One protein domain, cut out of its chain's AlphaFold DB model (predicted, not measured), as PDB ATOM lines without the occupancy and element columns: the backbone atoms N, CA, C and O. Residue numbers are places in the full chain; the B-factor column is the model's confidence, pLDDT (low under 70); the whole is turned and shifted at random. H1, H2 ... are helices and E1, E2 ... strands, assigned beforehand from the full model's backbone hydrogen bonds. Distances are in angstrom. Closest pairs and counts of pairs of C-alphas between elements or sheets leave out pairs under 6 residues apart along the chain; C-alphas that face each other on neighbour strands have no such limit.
ATOM      1  N   SER A   4       8.685 -25.983 -26.604       74.75
ATOM      2  CA  SER A   4       8.355 -25.393 -25.299       74.75
ATOM      3  C   SER A   4       7.892 -23.935 -25.367       74.75
ATOM      4  O   SER A   4       7.406 -23.415 -24.373       74.75
ATOM      5  N   GLU A   5       8.084 -23.260 -26.503       80.19
ATOM      6  CA  GLU A   5       7.682 -21.865 -26.717       80.19
ATOM      7  C   GLU A   5       6.298 -21.761 -27.377       80.19
ATOM      8  O   GLU A   5       5.799 -20.656 -27.579       80.19
ATOM      9  N   LEU A   6       5.671 -22.891 -27.726       81.50
ATOM     10  CA  LEU A   6       4.324 -22.900 -28.287       81.50
ATOM     11  C   LEU A   6       3.287 -22.609 -27.207       81.50
ATOM     12  O   LEU A   6       3.313 -23.184 -26.119       81.50
ATOM     13  N   SER A   7       2.319 -21.765 -27.548       89.50
ATOM     14  CA  SER A   7       1.130 -21.593 -26.719       89.50
ATOM     15  C   SER A   7       0.292 -22.876 -26.690       89.50
ATOM     16  O   SER A   7       0.273 -23.648 -27.651       89.50
ATOM     17  N   THR A   8      -0.479 -23.076 -25.617       89.12
ATOM     18  CA  THR A   8      -1.441 -24.186 -25.517       89.12
ATOM     19  C   THR A   8      -2.394 -24.220 -26.713       89.12
ATOM     20  O   THR A   8      -2.651 -25.289 -27.252       89.12
ATOM     21  N   ALA A   9      -2.844 -23.055 -27.192       88.56
ATOM     22  CA  ALA A   9      -3.710 -22.955 -28.365       88.56
ATOM     23  C   ALA A   9      -3.047 -23.508 -29.640       88.56
ATOM     24  O   ALA A   9      -3.678 -24.256 -30.383       88.56
ATOM     25  N   GLN A  10      -1.770 -23.194 -29.880       88.12
ATOM     26  CA  GLN A  10      -1.026 -23.717 -31.034       88.12
ATOM     27  C   GLN A  10      -0.817 -25.228 -30.946       88.12
ATOM     28  O   GLN A  10      -0.944 -25.916 -31.955       88.12
ATOM     29  N   ILE A  11      -0.521 -25.743 -29.750       87.19
ATOM     30  CA  ILE A  11      -0.379 -27.185 -29.519       87.19
ATOM     31  C   ILE A  11      -1.703 -27.888 -29.831       87.19
ATOM     32  O   ILE A  11      -1.728 -28.795 -30.661       87.19
ATOM     33  N   SER A  12      -2.810 -27.416 -29.253       88.62
ATOM     34  CA  SER A  12      -4.136 -27.997 -29.480       88.62
ATOM     35  C   SER A  12      -4.565 -27.942 -30.949       88.62
ATOM     36  O   SER A  12      -5.128 -28.909 -31.452       88.62
ATOM     37  N   GLN A  13      -4.268 -26.852 -31.666       88.75
ATOM     38  CA  GLN A  13      -4.546 -26.758 -33.105       88.75
ATOM     39  C   GLN A  13      -3.768 -27.802 -33.911       88.75
ATOM     40  O   GLN A  13      -4.344 -28.462 -34.775       88.75
ATOM     41  N   ILE A  14      -2.474 -27.973 -33.628       88.94
ATOM     42  CA  ILE A  14      -1.645 -28.955 -34.330       88.94
ATOM     43  C   ILE A  14      -2.139 -30.380 -34.057       88.94
ATOM     44  O   ILE A  14      -2.270 -31.171 -34.990       88.94
ATOM     45  N   GLU A  15      -2.444 -30.712 -32.803       88.62
ATOM     46  CA  GLU A  15      -2.957 -32.034 -32.418       88.62
ATOM     47  C   GLU A  15      -4.320 -32.331 -33.056       88.62
ATOM     48  O   GLU A  15      -4.543 -33.434 -33.564       88.62
ATOM     49  N   MET A  16      -5.213 -31.336 -33.094       91.25
ATOM     50  CA  MET A  16      -6.508 -31.436 -33.765       91.25
ATOM     51  C   MET A  16      -6.338 -31.729 -35.259       91.25
ATOM     52  O   MET A  16      -6.918 -32.690 -35.769       91.25
ATOM     53  N   ILE A  17      -5.515 -30.939 -35.954       91.50
ATOM     54  CA  ILE A  17      -5.239 -31.122 -37.385       91.50
ATOM     55  C   ILE A  17      -4.622 -32.495 -37.629       91.50
ATOM     56  O   ILE A  17      -5.067 -33.214 -38.520       91.50
ATOM     57  N   TYR A  18      -3.662 -32.907 -36.802       91.00
ATOM     58  CA  TYR A  18      -3.057 -34.228 -36.903       91.00
ATOM     59  C   TYR A  18      -4.084 -35.353 -36.809       91.00
ATOM     60  O   TYR A  18      -4.118 -36.226 -37.676       91.00
ATOM     61  N   SER A  19      -4.955 -35.308 -35.802       91.81
ATOM     62  CA  SER A  19      -6.012 -36.304 -35.615       91.81
ATOM     63  C   SER A  19      -6.954 -36.381 -36.824       91.81
ATOM     64  O   SER A  19      -7.220 -37.469 -37.343       91.81
ATOM     65  N   LEU A  20      -7.398 -35.227 -37.333       94.25
ATOM     66  CA  LEU A  20      -8.295 -35.143 -38.489       94.25
ATOM     67  C   LEU A  20      -7.640 -35.682 -39.767       94.25
ATOM     68  O   LEU A  20      -8.233 -36.507 -40.470       94.25
ATOM     69  N   MET A  21      -6.401 -35.278 -40.042       95.38
ATOM     70  CA  MET A  21      -5.657 -35.711 -41.225       95.38
ATOM     71  C   MET A  21      -5.350 -37.214 -41.180       95.38
ATOM     72  O   MET A  21      -5.583 -37.919 -42.164       95.38
ATOM     73  N   LYS A  22      -4.934 -37.751 -40.021       94.12
ATOM     74  CA  LYS A  22      -4.759 -39.203 -39.832       94.12
ATOM     75  C   LYS A  22      -6.065 -39.966 -40.067       94.12
ATOM     76  O   LYS A  22      -6.042 -40.996 -40.735       94.12
ATOM     77  N   LYS A  23      -7.202 -39.457 -39.574       94.25
ATOM     78  CA  LYS A  23      -8.532 -40.051 -39.808       94.25
ATOM     79  C   LYS A  23      -8.919 -40.060 -41.292       94.25
ATOM     80  O   LYS A  23      -9.567 -40.999 -41.740       94.25
ATOM     81  N   ALA A  24      -8.496 -39.051 -42.054       94.94
ATOM     82  CA  ALA A  24      -8.691 -38.976 -43.504       94.94
ATOM     83  C   ALA A  24      -7.746 -39.886 -44.317       94.94
ATOM     84  O   ALA A  24      -7.828 -39.911 -45.545       94.94
ATOM     85  N   GLY A  25      -6.859 -40.634 -43.653       95.75
ATOM     86  CA  GLY A  25      -5.919 -41.551 -44.297       95.75
ATOM     87  C   GLY A  25      -4.596 -40.910 -44.715       95.75
ATOM     88  O   GLY A  25      -3.804 -41.564 -45.388       95.75
ATOM     89  N   TRP A  26      -4.323 -39.667 -44.312       96.25
ATOM     90  CA  TRP A  26      -3.028 -39.038 -44.558       96.25
ATOM     91  C   TRP A  26      -1.964 -39.622 -43.632       96.25
ATOM     92  O   TRP A  26      -2.227 -39.969 -42.474       96.25
ATOM     93  N   ASN A  27      -0.732 -39.711 -44.124       93.44
ATOM     94  CA  ASN A  27       0.411 -40.080 -43.308       93.44
ATOM     95  C   ASN A  27       1.208 -38.827 -42.967       93.44
ATOM     96  O   ASN A  27       1.618 -38.113 -43.863       93.44
ATOM     97  N   GLY A  28       1.443 -38.537 -41.693       86.94
ATOM     98  CA  GLY A  28       2.100 -37.286 -41.338       86.94
ATOM     99  C   GLY A  28       2.756 -37.299 -39.978       86.94
ATOM    100  O   GLY A  28       2.693 -38.281 -39.231       86.94
ATOM    101  N   ARG A  29       3.383 -36.167 -39.673       85.12
ATOM    102  CA  ARG A  29       4.172 -35.914 -38.471       85.12
ATOM    103  C   ARG A  29       3.853 -34.528 -37.912       85.12
ATOM    104  O   ARG A  29       3.620 -33.581 -38.656       85.12
ATOM    105  N   ILE A  30       3.876 -34.430 -36.583       76.44
ATOM    106  CA  ILE A  30       3.621 -33.206 -35.791       76.44
ATOM    107  C   ILE A  30       4.863 -32.281 -35.763       76.44
ATOM    108  O   ILE A  30       4.948 -31.338 -34.982       76.44
ATOM    109  N   SER A  31       5.854 -32.548 -36.611       70.50
ATOM    110  CA  SER A  31       6.997 -31.669 -36.814       70.50
ATOM    111  C   SER A  31       7.477 -31.734 -38.249       70.50
ATOM    112  O   SER A  31       7.695 -32.814 -38.809       70.50
ATOM    113  N   ASN A  32       7.654 -30.563 -38.848       62.91
ATOM    114  CA  ASN A  32       8.319 -30.467 -40.128       62.91
ATOM    115  C   ASN A  32       9.837 -30.515 -39.927       62.91
ATOM    116  O   ASN A  32      10.465 -29.509 -39.595       62.91
ATOM    117  N   ASP A  33      10.413 -31.695 -40.130       60.50
ATOM    118  CA  ASP A  33      11.856 -31.879 -40.243       60.50
ATOM    119  C   ASP A  33      12.221 -31.719 -41.726       60.50
ATOM    120  O   ASP A  33      12.401 -32.692 -42.463       60.50
ATOM    121  N   LEU A  34      12.219 -30.479 -42.216       51.25
ATOM    122  CA  LEU A  34      12.775 -30.188 -43.535       51.25
ATOM    123  C   LEU A  34      14.299 -30.284 -43.415       51.25
ATOM    124  O   LEU A  34      14.896 -29.615 -42.580       51.25
ATOM    125  N   PHE A  35      14.900 -31.086 -44.296       47.97
ATOM    126  CA  PHE A  35      16.325 -31.426 -44.390       47.97
ATOM    127  C   PHE A  35      16.797 -32.544 -43.451       47.97
ATOM    128  O   PHE A  35      17.303 -32.308 -42.361       47.97
ATOM    129  N   PHE A  36      16.844 -33.760 -44.003       43.25
ATOM    130  CA  PHE A  36      17.590 -34.919 -43.488       43.25
ATOM    131  C   PHE A  36      19.088 -34.655 -43.173       43.25
ATOM    132  O   PHE A  36      19.760 -35.566 -42.710       43.25
ATOM    133  N   ASN A  37      19.619 -33.440 -43.393       43.59
ATOM    134  CA  ASN A  37      21.025 -33.072 -43.174       43.59
ATOM    135  C   ASN A  37      21.258 -31.697 -42.503       43.59
ATOM    136  O   ASN A  37      22.411 -31.301 -42.341       43.59
ATOM    137  N   LYS A  38      20.220 -30.927 -42.145       43.66
ATOM    138  CA  LYS A  38      20.383 -29.629 -41.460       43.66
ATOM    139  C   LYS A  38      19.276 -29.486 -40.425       43.66
ATOM    140  O   LYS A  38      18.120 -29.441 -40.808       43.66
ATOM    141  N   GLU A  39      19.650 -29.424 -39.152       51.56
ATOM    142  CA  GLU A  39      18.853 -29.494 -37.912       51.56
ATOM    143  C   GLU A  39      17.751 -28.412 -37.740       51.56
ATOM    144  O   GLU A  39      17.587 -27.825 -36.668       51.56
ATOM    145  N   PHE A  40      16.978 -28.100 -38.780       55.59
ATOM    146  CA  PHE A  40      15.887 -27.137 -38.726       55.59
ATOM    147  C   PHE A  40      14.594 -27.831 -38.302       55.59
ATOM    148  O   PHE A  40      13.898 -28.454 -39.096       55.59
ATOM    149  N   TYR A  41      14.285 -27.696 -37.015       63.38
ATOM    150  CA  TYR A  41      13.053 -28.188 -36.414       63.38
ATOM    151  C   TYR A  41      11.994 -27.081 -36.398       63.38
ATOM    152  O   TYR A  41      12.174 -26.054 -35.731       63.38
ATOM    153  N   PHE A  42      10.876 -27.290 -37.097       78.19
ATOM    154  CA  PHE A  42       9.723 -26.385 -37.060       78.19
ATOM    155  C   PHE A  42       8.588 -27.010 -36.231       78.19
ATOM    156  O   PHE A  42       7.677 -27.624 -36.781       78.19
ATOM    157  N   PRO A  43       8.596 -26.849 -34.891       76.56
ATOM    158  CA  PRO A  43       7.605 -27.477 -34.007       76.56
ATOM    159  C   PRO A  43       6.194 -26.913 -34.156       76.56
ATOM    160  O   PRO A  43       5.247 -27.477 -33.624       76.56
ATOM    161  N   HIS A  44       6.061 -25.764 -34.816       83.06
ATOM    162  CA  HIS A  44       4.780 -25.126 -35.093       83.06
ATOM    163  C   HIS A  44       4.182 -25.589 -36.426       83.06
ATOM    164  O   HIS A  44       3.159 -25.049 -36.844       83.06
ATOM    165  N   GLU A  45       4.830 -26.535 -37.107       87.81
ATOM    166  CA  GLU A  45       4.384 -27.051 -38.390       87.81
ATOM    167  C   GLU A  45       4.081 -28.541 -38.313       87.81
ATOM    168  O   GLU A  45       4.794 -29.308 -37.665       87.81
ATOM    169  N   ALA A  46       3.029 -28.950 -39.011       89.88
ATOM    170  CA  ALA A  46       2.683 -30.348 -39.195       89.88
ATOM    171  C   ALA A  46       2.573 -30.641 -40.687       89.88
ATOM    172  O   ALA A  46       1.943 -29.880 -41.422       89.88
ATOM    173  N   VAL A  47       3.198 -31.735 -41.116       91.88
ATOM    174  CA  VAL A  47       3.283 -32.129 -42.527       91.88
ATOM    175  C   VAL A  47       2.654 -33.491 -42.709       91.88
ATOM    176  O   VAL A  47       2.898 -34.411 -41.921       91.88
ATOM    177  N   PHE A  48       1.849 -33.602 -43.755       94.50
ATOM    178  CA  PHE A  48       1.087 -34.783 -44.093       94.50
ATOM    179  C   PHE A  48       1.206 -35.053 -45.583       94.50
ATOM    180  O   PHE A  48       0.982 -34.173 -46.405       94.50
ATOM    181  N   ASP A  49       1.498 -36.297 -45.905       94.81
ATOM    182  CA  ASP A  49       1.611 -36.827 -47.245       94.81
ATOM    183  C   ASP A  49       0.391 -37.709 -47.538       94.81
ATOM    184  O   ASP A  49      -0.068 -38.487 -46.689       94.81
ATOM    185  N   TYR A  50      -0.129 -37.608 -48.757       96.31
ATOM    186  CA  TYR A  50      -1.181 -38.477 -49.266       96.31
ATOM    187  C   TYR A  50      -0.897 -38.847 -50.709       96.31
ATOM    188  O   TYR A  50      -0.641 -37.992 -51.553       96.31
ATOM    189  N   HIS A  51      -0.958 -40.142 -50.988       95.94
ATOM    190  CA  HIS A  51      -0.767 -40.671 -52.326       95.94
ATOM    191  C   HIS A  51      -2.107 -41.170 -52.856       95.94
ATOM    192  O   HIS A  51      -2.719 -42.061 -52.262       95.94
ATOM    193  N   ASN A  52      -2.554 -40.594 -53.969       94.75
ATOM    194  CA  ASN A  52      -3.695 -41.099 -54.721       94.75
ATOM    195  C   ASN A  52      -3.213 -41.705 -56.051       94.75
ATOM    196  O   ASN A  52      -2.017 -41.802 -56.309       94.75
ATOM    197  N   ARG A  53      -4.142 -42.164 -56.899       93.62
ATOM    198  CA  ARG A  53      -3.785 -42.824 -58.170       93.62
ATOM    199  C   ARG A  53      -3.133 -41.890 -59.196       93.62
ATOM    200  O   ARG A  53      -2.463 -42.382 -60.099       93.62
ATOM    201  N   GLU A  54      -3.376 -40.590 -59.097       90.56
ATOM    202  CA  GLU A  54      -2.973 -39.587 -60.085       90.56
ATOM    203  C   GLU A  54      -1.770 -38.751 -59.627       90.56
ATOM    204  O   GLU A  54      -0.972 -38.329 -60.466       90.56
ATOM    205  N   SER A  55      -1.616 -38.528 -58.317       95.69
ATOM    206  CA  SER A  55      -0.715 -37.511 -57.767       95.69
ATOM    207  C   SER A  55      -0.239 -37.810 -56.345       95.69
ATOM    208  O   SER A  55      -0.829 -38.588 -55.589       95.69
ATOM    209  N   ASN A  56       0.830 -37.110 -55.963       95.88
ATOM    210  CA  ASN A  56       1.268 -36.961 -54.582       95.88
ATOM    211  C   ASN A  56       0.795 -35.611 -54.052       95.88
ATOM    212  O   ASN A  56       1.064 -34.568 -54.657       95.88
ATOM    213  N   LEU A  57       0.116 -35.645 -52.913       95.88
ATOM    214  CA  LEU A  57      -0.366 -34.472 -52.208       95.88
ATOM    215  C   LEU A  57       0.456 -34.280 -50.937       95.88
ATOM    216  O   LEU A  57       0.664 -35.232 -50.184       95.88
ATOM    217  N   VAL A  58       0.871 -33.046 -50.674       95.06
ATOM    218  CA  VAL A  58       1.494 -32.664 -49.404       95.06
ATOM    219  C   VAL A  58       0.658 -31.561 -48.788       95.06
ATOM    220  O   VAL A  58       0.352 -30.576 -49.444       95.06
ATOM    221  N   PHE A  59       0.284 -31.725 -47.529       94.38
ATOM    222  CA  PHE A  59      -0.397 -30.728 -46.721       94.38
ATOM    223  C   PHE A  59       0.550 -30.314 -45.596       94.38
ATOM    224  O   PHE A  59       0.993 -31.148 -44.808       94.38
ATOM    225  N   MET A  60       0.838 -29.025 -45.494       93.50
ATOM    226  CA  MET A  60       1.668 -28.442 -44.449       93.50
ATOM    227  C   MET A  60       0.886 -27.349 -43.729       93.50
ATOM    228  O   MET A  60       0.583 -26.300 -44.290       93.50
ATOM    229  N   PHE A  61       0.580 -27.571 -42.457       92.94
ATOM    230  CA  PHE A  61      -0.018 -26.558 -41.596       92.94
ATOM    231  C   PHE A  61       1.055 -25.831 -40.792       92.94
ATOM    232  O   PHE A  61       1.979 -26.467 -40.300       92.94
ATOM    233  N   SER A  62       0.887 -24.522 -40.603       90.75
ATOM    234  CA  SER A  62       1.726 -23.677 -39.754       90.75
ATOM    235  C   SER A  62       0.863 -22.949 -38.722       90.75
ATOM    236  O   SER A  62       0.132 -22.016 -39.063       90.75
ATOM    237  N   SER A  63       0.966 -23.337 -37.447       88.31
ATOM    238  CA  SER A  63       0.190 -22.740 -36.346       88.31
ATOM    239  C   SER A  63       0.634 -21.322 -35.988       88.31
ATOM    240  O   SER A  63      -0.124 -20.562 -35.396       88.31
ATOM    241  N   SER A  64       1.857 -20.930 -36.357       87.00
ATOM    242  CA  SER A  64       2.359 -19.564 -36.151       87.00
ATOM    243  C   SER A  64       1.729 -18.560 -37.117       87.00
ATOM    244  O   SER A  64       1.577 -17.391 -36.776       87.00
ATOM    245  N   LYS A  65       1.362 -19.019 -38.316       86.69
ATOM    246  CA  LYS A  65       0.773 -18.205 -39.387       86.69
ATOM    247  C   LYS A  65      -0.708 -18.501 -39.618       86.69
ATOM    248  O   LYS A  65      -1.295 -17.876 -40.491       86.69
ATOM    249  N   ALA A  66      -1.264 -19.479 -38.896       87.25
ATOM    250  CA  ALA A  66      -2.607 -20.019 -39.097       87.25
ATOM    251  C   ALA A  66      -2.915 -20.285 -40.581       87.25
ATOM    252  O   ALA A  66      -3.980 -19.946 -41.095       87.25
ATOM    253  N   LYS A  67      -1.951 -20.883 -41.287       91.06
ATOM    254  CA  LYS A  67      -2.049 -21.146 -42.724       91.06
ATOM    255  C   LYS A  67      -1.756 -22.597 -43.047       91.06
ATOM    256  O   LYS A  67      -1.020 -23.273 -42.327       91.06
ATOM    257  N   VAL A  68      -2.289 -23.021 -44.175       92.25
ATOM    258  CA  VAL A  68      -2.035 -24.300 -44.807       92.25
ATOM    259  C   VAL A  68      -1.379 -24.037 -46.150       92.25
ATOM    260  O   VAL A  68      -1.823 -23.169 -46.890       92.25
ATOM    261  N   ASP A  69      -0.335 -24.785 -46.448       92.62
ATOM    262  CA  ASP A  69       0.221 -24.962 -47.779       92.62
ATOM    263  C   ASP A  69      -0.183 -26.358 -48.249       92.62
ATOM    264  O   ASP A  69       0.009 -27.338 -47.524       92.62
ATOM    265  N   ILE A  70      -0.810 -26.445 -49.414       93.69
ATOM    266  CA  ILE A  70      -1.110 -27.720 -50.039       93.69
ATOM    267  C   ILE A  70      -0.445 -27.750 -51.403       93.69
ATOM    268  O   ILE A  70      -0.639 -26.890 -52.260       93.69
ATOM    269  N   THR A  71       0.316 -28.804 -51.599       94.25
ATOM    270  CA  THR A  71       1.063 -29.085 -52.803       94.25
ATOM    271  C   THR A  71       0.435 -30.276 -53.513       94.25
ATOM    272  O   THR A  71       0.132 -31.292 -52.885       94.25
ATOM    273  N   ILE A  72       0.294 -30.169 -54.830       94.56
ATOM    274  CA  ILE A  72      -0.073 -31.245 -55.746       94.56
ATOM    275  C   ILE A  72       1.116 -31.446 -56.679       94.56
ATOM    276  O   ILE A  72       1.587 -30.495 -57.300       94.56
ATOM    277  N   SER A  73       1.607 -32.675 -56.779       94.19
ATOM    278  CA  SER A  73       2.692 -33.016 -57.697       94.19
ATOM    279  C   SER A  73       2.396 -34.314 -58.437       94.19
ATOM    280  O   SER A  73       2.025 -35.327 -57.838       94.19
ATOM    281  N   ASP A  74       2.566 -34.284 -59.753       93.56
ATOM    282  CA  ASP A  74       2.426 -35.440 -60.632       93.56
ATOM    283  C   ASP A  74       3.323 -35.293 -61.874       93.56
ATOM    284  O   ASP A  74       4.197 -34.431 -61.938       93.56
ATOM    285  N   LYS A  75       3.142 -36.164 -62.873       91.81
ATOM    286  CA  LYS A  75       3.959 -36.163 -64.098       91.81
ATOM    287  C   LYS A  75       3.798 -34.909 -64.970       91.81
ATOM    288  O   LYS A  75       4.605 -34.715 -65.875       91.81
ATOM    289  N   PHE A  76       2.745 -34.119 -64.763       88.19
ATOM    290  CA  PHE A  76       2.450 -32.916 -65.540       88.19
ATOM    291  C   PHE A  76       2.969 -31.642 -64.877       88.19
ATOM    292  O   PHE A  76       3.050 -30.615 -65.547       88.19
ATOM    293  N   GLY A  77       3.350 -31.701 -63.599       86.62
ATOM    294  CA  GLY A  77       4.000 -30.586 -62.929       86.62
ATOM    295  C   GLY A  77       3.709 -30.515 -61.440       86.62
ATOM    296  O   GLY A  77       3.464 -31.522 -60.770       86.62
ATOM    297  N   TYR A  78       3.769 -29.284 -60.945       88.25
ATOM    298  CA  TYR A  78       3.674 -28.938 -59.540       88.25
ATOM    299  C   TYR A  78       2.745 -27.737 -59.363       88.25
ATOM    300  O   TYR A  78       2.907 -26.709 -60.024       88.25
ATOM    301  N   LEU A  79       1.796 -27.862 -58.442       88.19
ATOM    302  CA  LEU A  79       0.916 -26.782 -58.014       88.19
ATOM    303  C   LEU A  79       1.007 -26.635 -56.505       88.19
ATOM    304  O   LEU A  79       0.941 -27.624 -55.779       88.19
ATOM    305  N   ASN A  80       1.099 -25.399 -56.036       88.69
ATOM    306  CA  ASN A  80       1.050 -25.068 -54.622       88.69
ATOM    307  C   ASN A  80      -0.071 -24.062 -54.396       88.69
ATOM    308  O   ASN A  80      -0.258 -23.121 -55.166       88.69
ATOM    309  N   PHE A  81      -0.841 -24.250 -53.338       88.06
ATOM    310  CA  PHE A  81      -1.800 -23.258 -52.908       88.06
ATOM    311  C   PHE A  81      -1.755 -23.080 -51.397       88.06
ATOM    312  O   PHE A  81      -1.686 -24.029 -50.619       88.06
ATOM    313  N   VAL A  82      -1.821 -21.818 -50.990       89.75
ATOM    314  CA  VAL A  82      -1.740 -21.393 -49.600       89.75
ATOM    315  C   VAL A  82      -3.092 -20.846 -49.177       89.75
ATOM    316  O   VAL A  82      -3.613 -19.922 -49.801       89.75
ATOM    317  N   VAL A  83      -3.639 -21.390 -48.094       90.06
ATOM    318  CA  VAL A  83      -4.930 -21.001 -47.521       90.06
ATOM    319  C   VAL A  83      -4.731 -20.569 -46.072       90.06
ATOM    320  O   VAL A  83      -4.227 -21.341 -45.258       90.06
ATOM    321  N   SER A  84      -5.142 -19.356 -45.715       89.56
ATOM    322  CA  SER A  84      -5.249 -18.954 -44.307       89.56
ATOM    323  C   SER A  84      -6.508 -19.562 -43.687       89.56
ATOM    324  O   SER A  84      -7.613 -19.388 -44.198       89.56
ATOM    325  N   VAL A  85      -6.347 -20.264 -42.564       84.88
ATOM    326  CA  VAL A  85      -7.377 -21.109 -41.941       84.88
ATOM    327  C   VAL A  85      -7.772 -20.650 -40.536       84.88
ATOM    328  O   VAL A  85      -8.227 -21.483 -39.764       84.88
ATOM    329  N   ASP A  86      -7.602 -19.364 -40.192       80.38
ATOM    330  CA  ASP A  86      -7.850 -18.746 -38.865       80.38
ATOM    331  C   ASP A  86      -9.143 -19.223 -38.151       80.38
ATOM    332  O   ASP A  86     -10.168 -18.542 -38.172       80.38
ATOM    333  N   GLY A  87      -9.120 -20.400 -37.517       75.06
ATOM    334  CA  GLY A  87     -10.293 -21.025 -36.892       75.06
ATOM    335  C   GLY A  87     -11.321 -21.652 -37.851       75.06
ATOM    336  O   GLY A  87     -12.442 -21.908 -37.430       75.06
ATOM    337  N   CYS A  88     -10.981 -21.895 -39.120       82.88
ATOM    338  CA  CYS A  88     -11.885 -22.482 -40.125       82.88
ATOM    339  C   CYS A  88     -11.299 -23.739 -40.792       82.88
ATOM    340  O   CYS A  88     -11.582 -24.025 -41.959       82.88
ATOM    341  N   PHE A  89     -10.449 -24.483 -40.076       89.06
ATOM    342  CA  PHE A  89      -9.783 -25.662 -40.629       89.06
ATOM    343  C   PHE A  89     -10.771 -26.769 -41.013       89.06
ATOM    344  O   PHE A  89     -10.585 -27.403 -42.049       89.06
ATOM    345  N   GLU A  90     -11.838 -26.977 -40.237       90.44
ATOM    346  CA  GLU A  90     -12.830 -28.023 -40.501       90.44
ATOM    347  C   GLU A  90     -13.422 -27.893 -41.905       90.44
ATOM    348  O   GLU A  90     -13.605 -28.895 -42.597       90.44
ATOM    349  N   LYS A  91     -13.639 -26.659 -42.376       91.81
ATOM    350  CA  LYS A  91     -14.183 -26.434 -43.713       91.81
ATOM    351  C   LYS A  91     -13.190 -26.782 -44.817       91.81
ATOM    352  O   LYS A  91     -13.571 -27.397 -45.811       91.81
ATOM    353  N   LEU A  92     -11.914 -26.439 -44.638       93.25
ATOM    354  CA  LEU A  92     -10.867 -26.848 -45.574       93.25
ATOM    355  C   LEU A  92     -10.690 -28.373 -45.566       93.25
ATOM    356  O   LEU A  92     -10.501 -28.970 -46.622       93.25
ATOM    357  N   TYR A  93     -10.800 -29.004 -44.398       94.75
ATOM    358  CA  TYR A  93     -10.739 -30.454 -44.239       94.75
ATOM    359  C   TYR A  93     -11.875 -31.181 -44.979       94.75
ATOM    360  O   TYR A  93     -11.618 -32.163 -45.675       94.75
ATOM    361  N   GLU A  94     -13.116 -30.692 -44.891       95.31
ATOM    362  CA  GLU A  94     -14.248 -31.229 -45.665       95.31
ATOM    363  C   GLU A  94     -13.971 -31.196 -47.174       95.31
ATOM    364  O   GLU A  94     -14.171 -32.191 -47.871       95.31
ATOM    365  N   ILE A  95     -13.468 -30.064 -47.678       95.19
ATOM    366  CA  ILE A  95     -13.128 -29.914 -49.097       95.19
ATOM    367  C   ILE A  95     -11.989 -30.877 -49.455       95.19
ATOM    368  O   ILE A  95     -12.102 -31.653 -50.400       95.19
ATOM    369  N   LEU A  96     -10.906 -30.899 -48.677       94.88
ATOM    370  CA  LEU A  96      -9.754 -31.755 -48.954       94.88
ATOM    371  C   LEU A  96     -10.142 -33.237 -49.008       94.88
ATOM    372  O   LEU A  96      -9.810 -33.920 -49.972       94.88
ATOM    373  N   THR A  97     -10.902 -33.726 -48.029       96.06
ATOM    374  CA  THR A  97     -11.336 -35.133 -47.978       96.06
ATOM    375  C   THR A  97     -12.286 -35.517 -49.106       96.06
ATOM    376  O   THR A  97     -12.229 -36.648 -49.593       96.06
ATOM    377  N   LYS A  98     -13.113 -34.579 -49.580       96.62
ATOM    378  CA  LYS A  98     -13.964 -34.771 -50.758       96.62
ATOM    379  C   LYS A  98     -13.147 -34.992 -52.036       96.62
ATOM    380  O   LYS A  98     -13.519 -35.841 -52.843       96.62
ATOM    381  N   PHE A  99     -12.046 -34.259 -52.223       96.06
ATOM    382  CA  PHE A  99     -11.270 -34.276 -53.473       96.06
ATOM    383  C   PHE A  99     -10.009 -35.154 -53.446       96.06
ATOM    384  O   PHE A  99      -9.541 -35.552 -54.513       96.06
ATOM    385  N   GLN A 100      -9.460 -35.501 -52.277       95.38
ATOM    386  CA  GLN A 100      -8.123 -36.114 -52.137       95.38
ATOM    387  C   GLN A 100      -7.881 -37.373 -52.987       95.38
ATOM    388  O   GLN A 100      -6.744 -37.641 -53.362       95.38
ATOM    389  N   ASN A 101      -8.924 -38.146 -53.305       96.25
ATOM    390  CA  ASN A 101      -8.800 -39.393 -54.069       96.25
ATOM    391  C   ASN A 101      -8.616 -39.187 -55.579       96.25
ATOM    392  O   ASN A 101      -8.182 -40.114 -56.261       96.25
ATOM    393  N   ALA A 102      -8.981 -38.011 -56.090       95.25
ATOM    394  CA  ALA A 102      -8.915 -37.678 -57.510       95.25
ATOM    395  C   ALA A 102      -8.019 -36.469 -57.792       95.25
ATOM    396  O   ALA A 102      -7.616 -36.291 -58.928       95.25
ATOM    397  N   LEU A 103      -7.706 -35.645 -56.787       94.81
ATOM    398  CA  LEU A 103      -6.982 -34.389 -56.968       94.81
ATOM    399  C   LEU A 103      -5.629 -34.578 -57.680       94.81
ATOM    400  O   LEU A 103      -4.775 -35.313 -57.183       94.81
ATOM    401  N   SER A 104      -5.449 -33.863 -58.794       95.31
ATOM    402  CA  SER A 104      -4.251 -33.842 -59.637       95.31
ATOM    403  C   SER A 104      -4.030 -32.504 -60.343       95.31
ATOM    404  O   SER A 104      -4.916 -31.645 -60.384       95.31
ATOM    405  N   CYS A 105      -2.856 -32.317 -60.957       91.44
ATOM    406  CA  CYS A 105      -2.520 -31.105 -61.714       91.44
ATOM    407  C   CYS A 105      -3.424 -30.890 -62.940       91.44
ATOM    408  O   CYS A 105      -3.456 -29.796 -63.498       91.44
ATOM    409  N   THR A 106      -4.195 -31.901 -63.352       92.12
ATOM    410  CA  THR A 106      -5.124 -31.800 -64.490       92.12
ATOM    411  C   THR A 106      -6.578 -31.548 -64.086       92.12
ATOM    412  O   THR A 106      -7.364 -31.107 -64.923       92.12
ATOM    413  N   ASN A 107      -6.946 -31.768 -62.817       91.56
ATOM    414  CA  ASN A 107      -8.332 -31.650 -62.338       91.56
ATOM    415  C   ASN A 107      -8.498 -30.809 -61.051       91.56
ATOM    416  O   ASN A 107      -9.578 -30.769 -60.463       91.56
ATOM    417  N   TYR A 108      -7.464 -30.069 -60.644       91.50
ATOM    418  CA  TYR A 108      -7.462 -29.230 -59.439       91.50
ATOM    419  C   TYR A 108      -8.476 -28.077 -59.434       91.50
ATOM    420  O   TYR A 108      -8.742 -27.496 -58.382       91.50
ATOM    421  N   MET A 109      -9.029 -27.698 -60.589       90.94
ATOM    422  CA  MET A 109      -9.850 -26.490 -60.719       90.94
ATOM    423  C   MET A 109     -11.130 -26.538 -59.882       90.94
ATOM    424  O   MET A 109     -11.495 -25.521 -59.296       90.94
ATOM    425  N   ASP A 110     -11.801 -27.687 -59.784       91.19
ATOM    426  CA  ASP A 110     -13.026 -27.808 -58.980       91.19
ATOM    427  C   ASP A 110     -12.724 -27.747 -57.485       91.19
ATOM    428  O   ASP A 110     -13.409 -27.047 -56.738       91.19
ATOM    429  N   PHE A 111     -11.628 -28.381 -57.073       93.00
ATOM    430  CA  PHE A 111     -11.105 -28.256 -55.722       93.00
ATOM    431  C   PHE A 111     -10.790 -26.787 -55.381       93.00
ATOM    432  O   PHE A 111     -11.267 -26.267 -54.374       93.00
ATOM    433  N   ILE A 112     -10.052 -26.080 -56.246       89.69
ATOM    434  CA  ILE A 112      -9.693 -24.671 -56.029       89.69
ATOM    435  C   ILE A 112     -10.925 -23.769 -56.005       89.69
ATOM    436  O   ILE A 112     -10.997 -22.868 -55.172       89.69
ATOM    437  N   ARG A 113     -11.911 -23.998 -56.877       90.38
ATOM    438  CA  ARG A 113     -13.175 -23.251 -56.843       90.38
ATOM    439  C   ARG A 113     -13.868 -23.414 -55.498       90.38
ATOM    440  O   ARG A 113     -14.278 -22.411 -54.923       90.38
ATOM    441  N   GLU A 114     -13.963 -24.634 -54.973       92.31
ATOM    442  CA  GLU A 114     -14.564 -24.855 -53.655       92.31
ATOM    443  C   GLU A 114     -13.767 -24.190 -52.535       92.31
ATOM    444  O   GLU A 114     -14.371 -23.574 -51.655       92.31
ATOM    445  N   VAL A 115     -12.432 -24.226 -52.588       90.69
ATOM    446  CA  VAL A 115     -11.594 -23.487 -51.634       90.69
ATOM    447  C   VAL A 115     -11.870 -21.987 -51.723       90.69
ATOM    448  O   VAL A 115     -12.215 -21.384 -50.714       90.69
ATOM    449  N   ILE A 116     -11.811 -21.370 -52.904       88.31
ATOM    450  CA  ILE A 116     -12.005 -19.917 -53.028       88.31
ATOM    451  C   ILE A 116     -13.432 -19.504 -52.642       88.31
ATOM    452  O   ILE A 116     -13.611 -18.461 -52.025       88.31
ATOM    453  N   LEU A 117     -14.455 -20.314 -52.931       89.56
ATOM    454  CA  LEU A 117     -15.829 -20.023 -52.506       89.56
ATOM    455  C   LEU A 117     -15.979 -19.973 -50.979       89.56
ATOM    456  O   LEU A 117     -16.780 -19.192 -50.472       89.56
ATOM    457  N   ASN A 118     -15.211 -20.784 -50.249       88.25
ATOM    458  CA  ASN A 118     -15.245 -20.827 -48.785       88.25
ATOM    459  C   ASN A 118     -14.185 -19.917 -48.129       88.25
ATOM    460  O   ASN A 118     -14.331 -19.555 -46.965       88.25
ATOM    461  N   PHE A 119     -13.144 -19.525 -48.871       85.38
ATOM    462  CA  PHE A 119     -11.987 -18.756 -48.397       85.38
ATOM    463  C   PHE A 119     -11.559 -17.654 -49.399       85.38
ATOM    464  O   PHE A 119     -10.386 -17.613 -49.797       85.38
ATOM    465  N   PRO A 120     -12.470 -16.752 -49.828       77.06
ATOM    466  CA  PRO A 120     -12.243 -15.874 -50.983       77.06
ATOM    467  C   PRO A 120     -11.098 -14.872 -50.804       77.06
ATOM    468  O   PRO A 120     -10.326 -14.664 -51.733       77.06
ATOM    469  N   ASP A 121     -10.930 -14.317 -49.602       77.00
ATOM    470  CA  ASP A 121      -9.878 -13.332 -49.295       77.00
ATOM    471  C   ASP A 121      -8.638 -13.969 -48.640       77.00
ATOM    472  O   ASP A 121      -7.777 -13.278 -48.095       77.00
ATOM    473  N   LYS A 122      -8.569 -15.306 -48.629       77.31
ATOM    474  CA  LYS A 122      -7.607 -16.075 -47.826       77.31
ATOM    475  C   LYS A 122      -6.840 -17.132 -48.618       77.31
ATOM    476  O   LYS A 122      -6.150 -17.942 -48.005       77.31
ATOM    477  N   THR A 123      -6.948 -17.132 -49.946       78.12
ATOM    478  CA  THR A 123      -6.354 -18.160 -50.814       78.12
ATOM    479  C   THR A 123      -5.403 -17.541 -51.836       78.12
ATOM    480  O   THR A 123      -5.780 -16.635 -52.576       78.12
ATOM    481  N   PHE A 124      -4.182 -18.070 -51.911       79.88
ATOM    482  CA  PHE A 124      -3.152 -17.709 -52.887       79.88
ATOM    483  C   PHE A 124      -2.717 -18.964 -53.642       79.88
ATOM    484  O   PHE A 124      -2.553 -20.016 -53.030       79.88
ATOM    485  N   ILE A 125      -2.520 -18.866 -54.955       76.31
ATOM    486  CA  ILE A 125      -2.158 -20.009 -55.802       76.31
ATOM    487  C   ILE A 125      -0.832 -19.713 -56.472       76.31
ATOM    488  O   ILE A 125      -0.654 -18.632 -57.026       76.31
ATOM    489  N   TYR A 126       0.067 -20.682 -56.434       74.62
ATOM    490  CA  TYR A 126       1.384 -20.628 -57.037       74.62
ATOM    491  C   TYR A 126       1.535 -21.794 -58.018       74.62
ATOM    492  O   TYR A 126       1.255 -22.948 -57.692       74.62
ATOM    493  N   GLU A 127       1.972 -21.494 -59.234       71.06
ATOM    494  CA  GLU A 127       2.284 -22.483 -60.267       71.06
ATOM    495  C   GLU A 127       3.737 -22.258 -60.683       71.06
ATOM    496  O   GLU A 127       4.087 -21.150 -61.076       71.06
ATOM    497  N   ASN A 128       4.594 -23.276 -60.544       67.38
ATOM    498  CA  ASN A 128       6.046 -23.151 -60.760       67.38
ATOM    499  C   ASN A 128       6.678 -21.956 -60.007       67.38
ATOM    500  O   ASN A 128       7.438 -21.186 -60.586       67.38
TER     501      ASN A 128
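What this domain is: This is residues 4 to 128 of the 140 residues of an uncharacterized protein of Flexibacter flexilis DSM 6793 (UniProt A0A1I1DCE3). A twisted sheet of six strands is covered on one face by a row of three helices: H1 over the end with E1 and E2, H3 over E5, and H2 between them, only grazing the sheet. The link from E1 to E2, residues 30 to 44, reaches away from the helices. The 125 printed residues hold, along the chain, H1 E1 E2 E3 E4 E5 H2 H3 E6; the sheet's order is E1 E2 E3 E4 E5 E6, antiparallel throughout, and the class is mixed, helices and strands. The whole is compact, with a radius of gyration of the C-alphas of 14.1 A and spans of 42 by 34 by 27 A.

How they stand to each other: H1, residues 8 to 23, is on the sheet at a height of 8.8 A, over E2, residues 45 to 51, and only just over E1, residues 27 to 29, with 3 of its C-alphas falling on E1. On the local plane it runs along the strands, at 7 degrees to E2; their closest C-alphas are those of Ile 14 and Ala 46, 6.7 A apart. E1, E2, E3 (residues 56 to 62), E4 (residues 67 to 74) and E5 (residues 77 to 84) form a meander, each strand the antiparallel neighbour of the one before. Within hydrogen-bond range are N 27 and O 49 of E1 and E2 at 2.9 A, N 48 and O 59 of E2 and E3 at 2.8 A, N 60 and O 69 of E3 and E4 at 2.8 A, and N 70 and O 81 of E4 and E5 at 2.8 A. H2, residues 89 to 99, only grazes the sheet, with residues 89 to 96. H1 and H2 only just touch, with 3 pairs of C-alphas within 8 A, made by residues 17 to 21 of H1; the closest C-alphas are those of Ile 17 and Phe 89, 7.8 A apart. H3, residues 108 to 118, forms a helical hairpin with H2; they touch at a shallow tilt of 26 degrees, opposite ways, with the C-alphas of Phe 99 and Phe 111 closest at 6.4 A. H3 is on the same face as H1, which gives two layers, helices on one face of a sheet; its height is 9.7 A and it runs along the strands over E5, at 8 degrees on the local plane. H1 and H3 are apart. E6, residues 123 to 127, is an edge strand beside E5, antiparallel, with N 82 and O 124 at 2.8 A. In H1, H2 and H3 every O i to N i+4 pair is within hydrogen-bond range.

Where its parts are: H1 begins at C-alpha 8, (-1.441, -24.186, -25.517), and is 22.5 A long. E1 measures 7.4 A, E2 20.2 A, E3 19.9 A, E4 23.3 A and E5 23.8 A. H2 is 15.5 A long and H3 15.6 A. E6, 13.5 A long, ends at C-alpha 127, (2.284, -22.483, -60.267).

The domain as a whole: The two C-alphas farthest apart are those of Ser 4 and Thr 106, 41.9 A. The printed part has no cut. The link from E1 to E2 is long, with 15 residues; in it residues 32 to 33 pair antiparallel with residues 41 to 42. The mean pLDDT of the printed part is 86.2, and residues 32 to 41 and residue 128 are under 70.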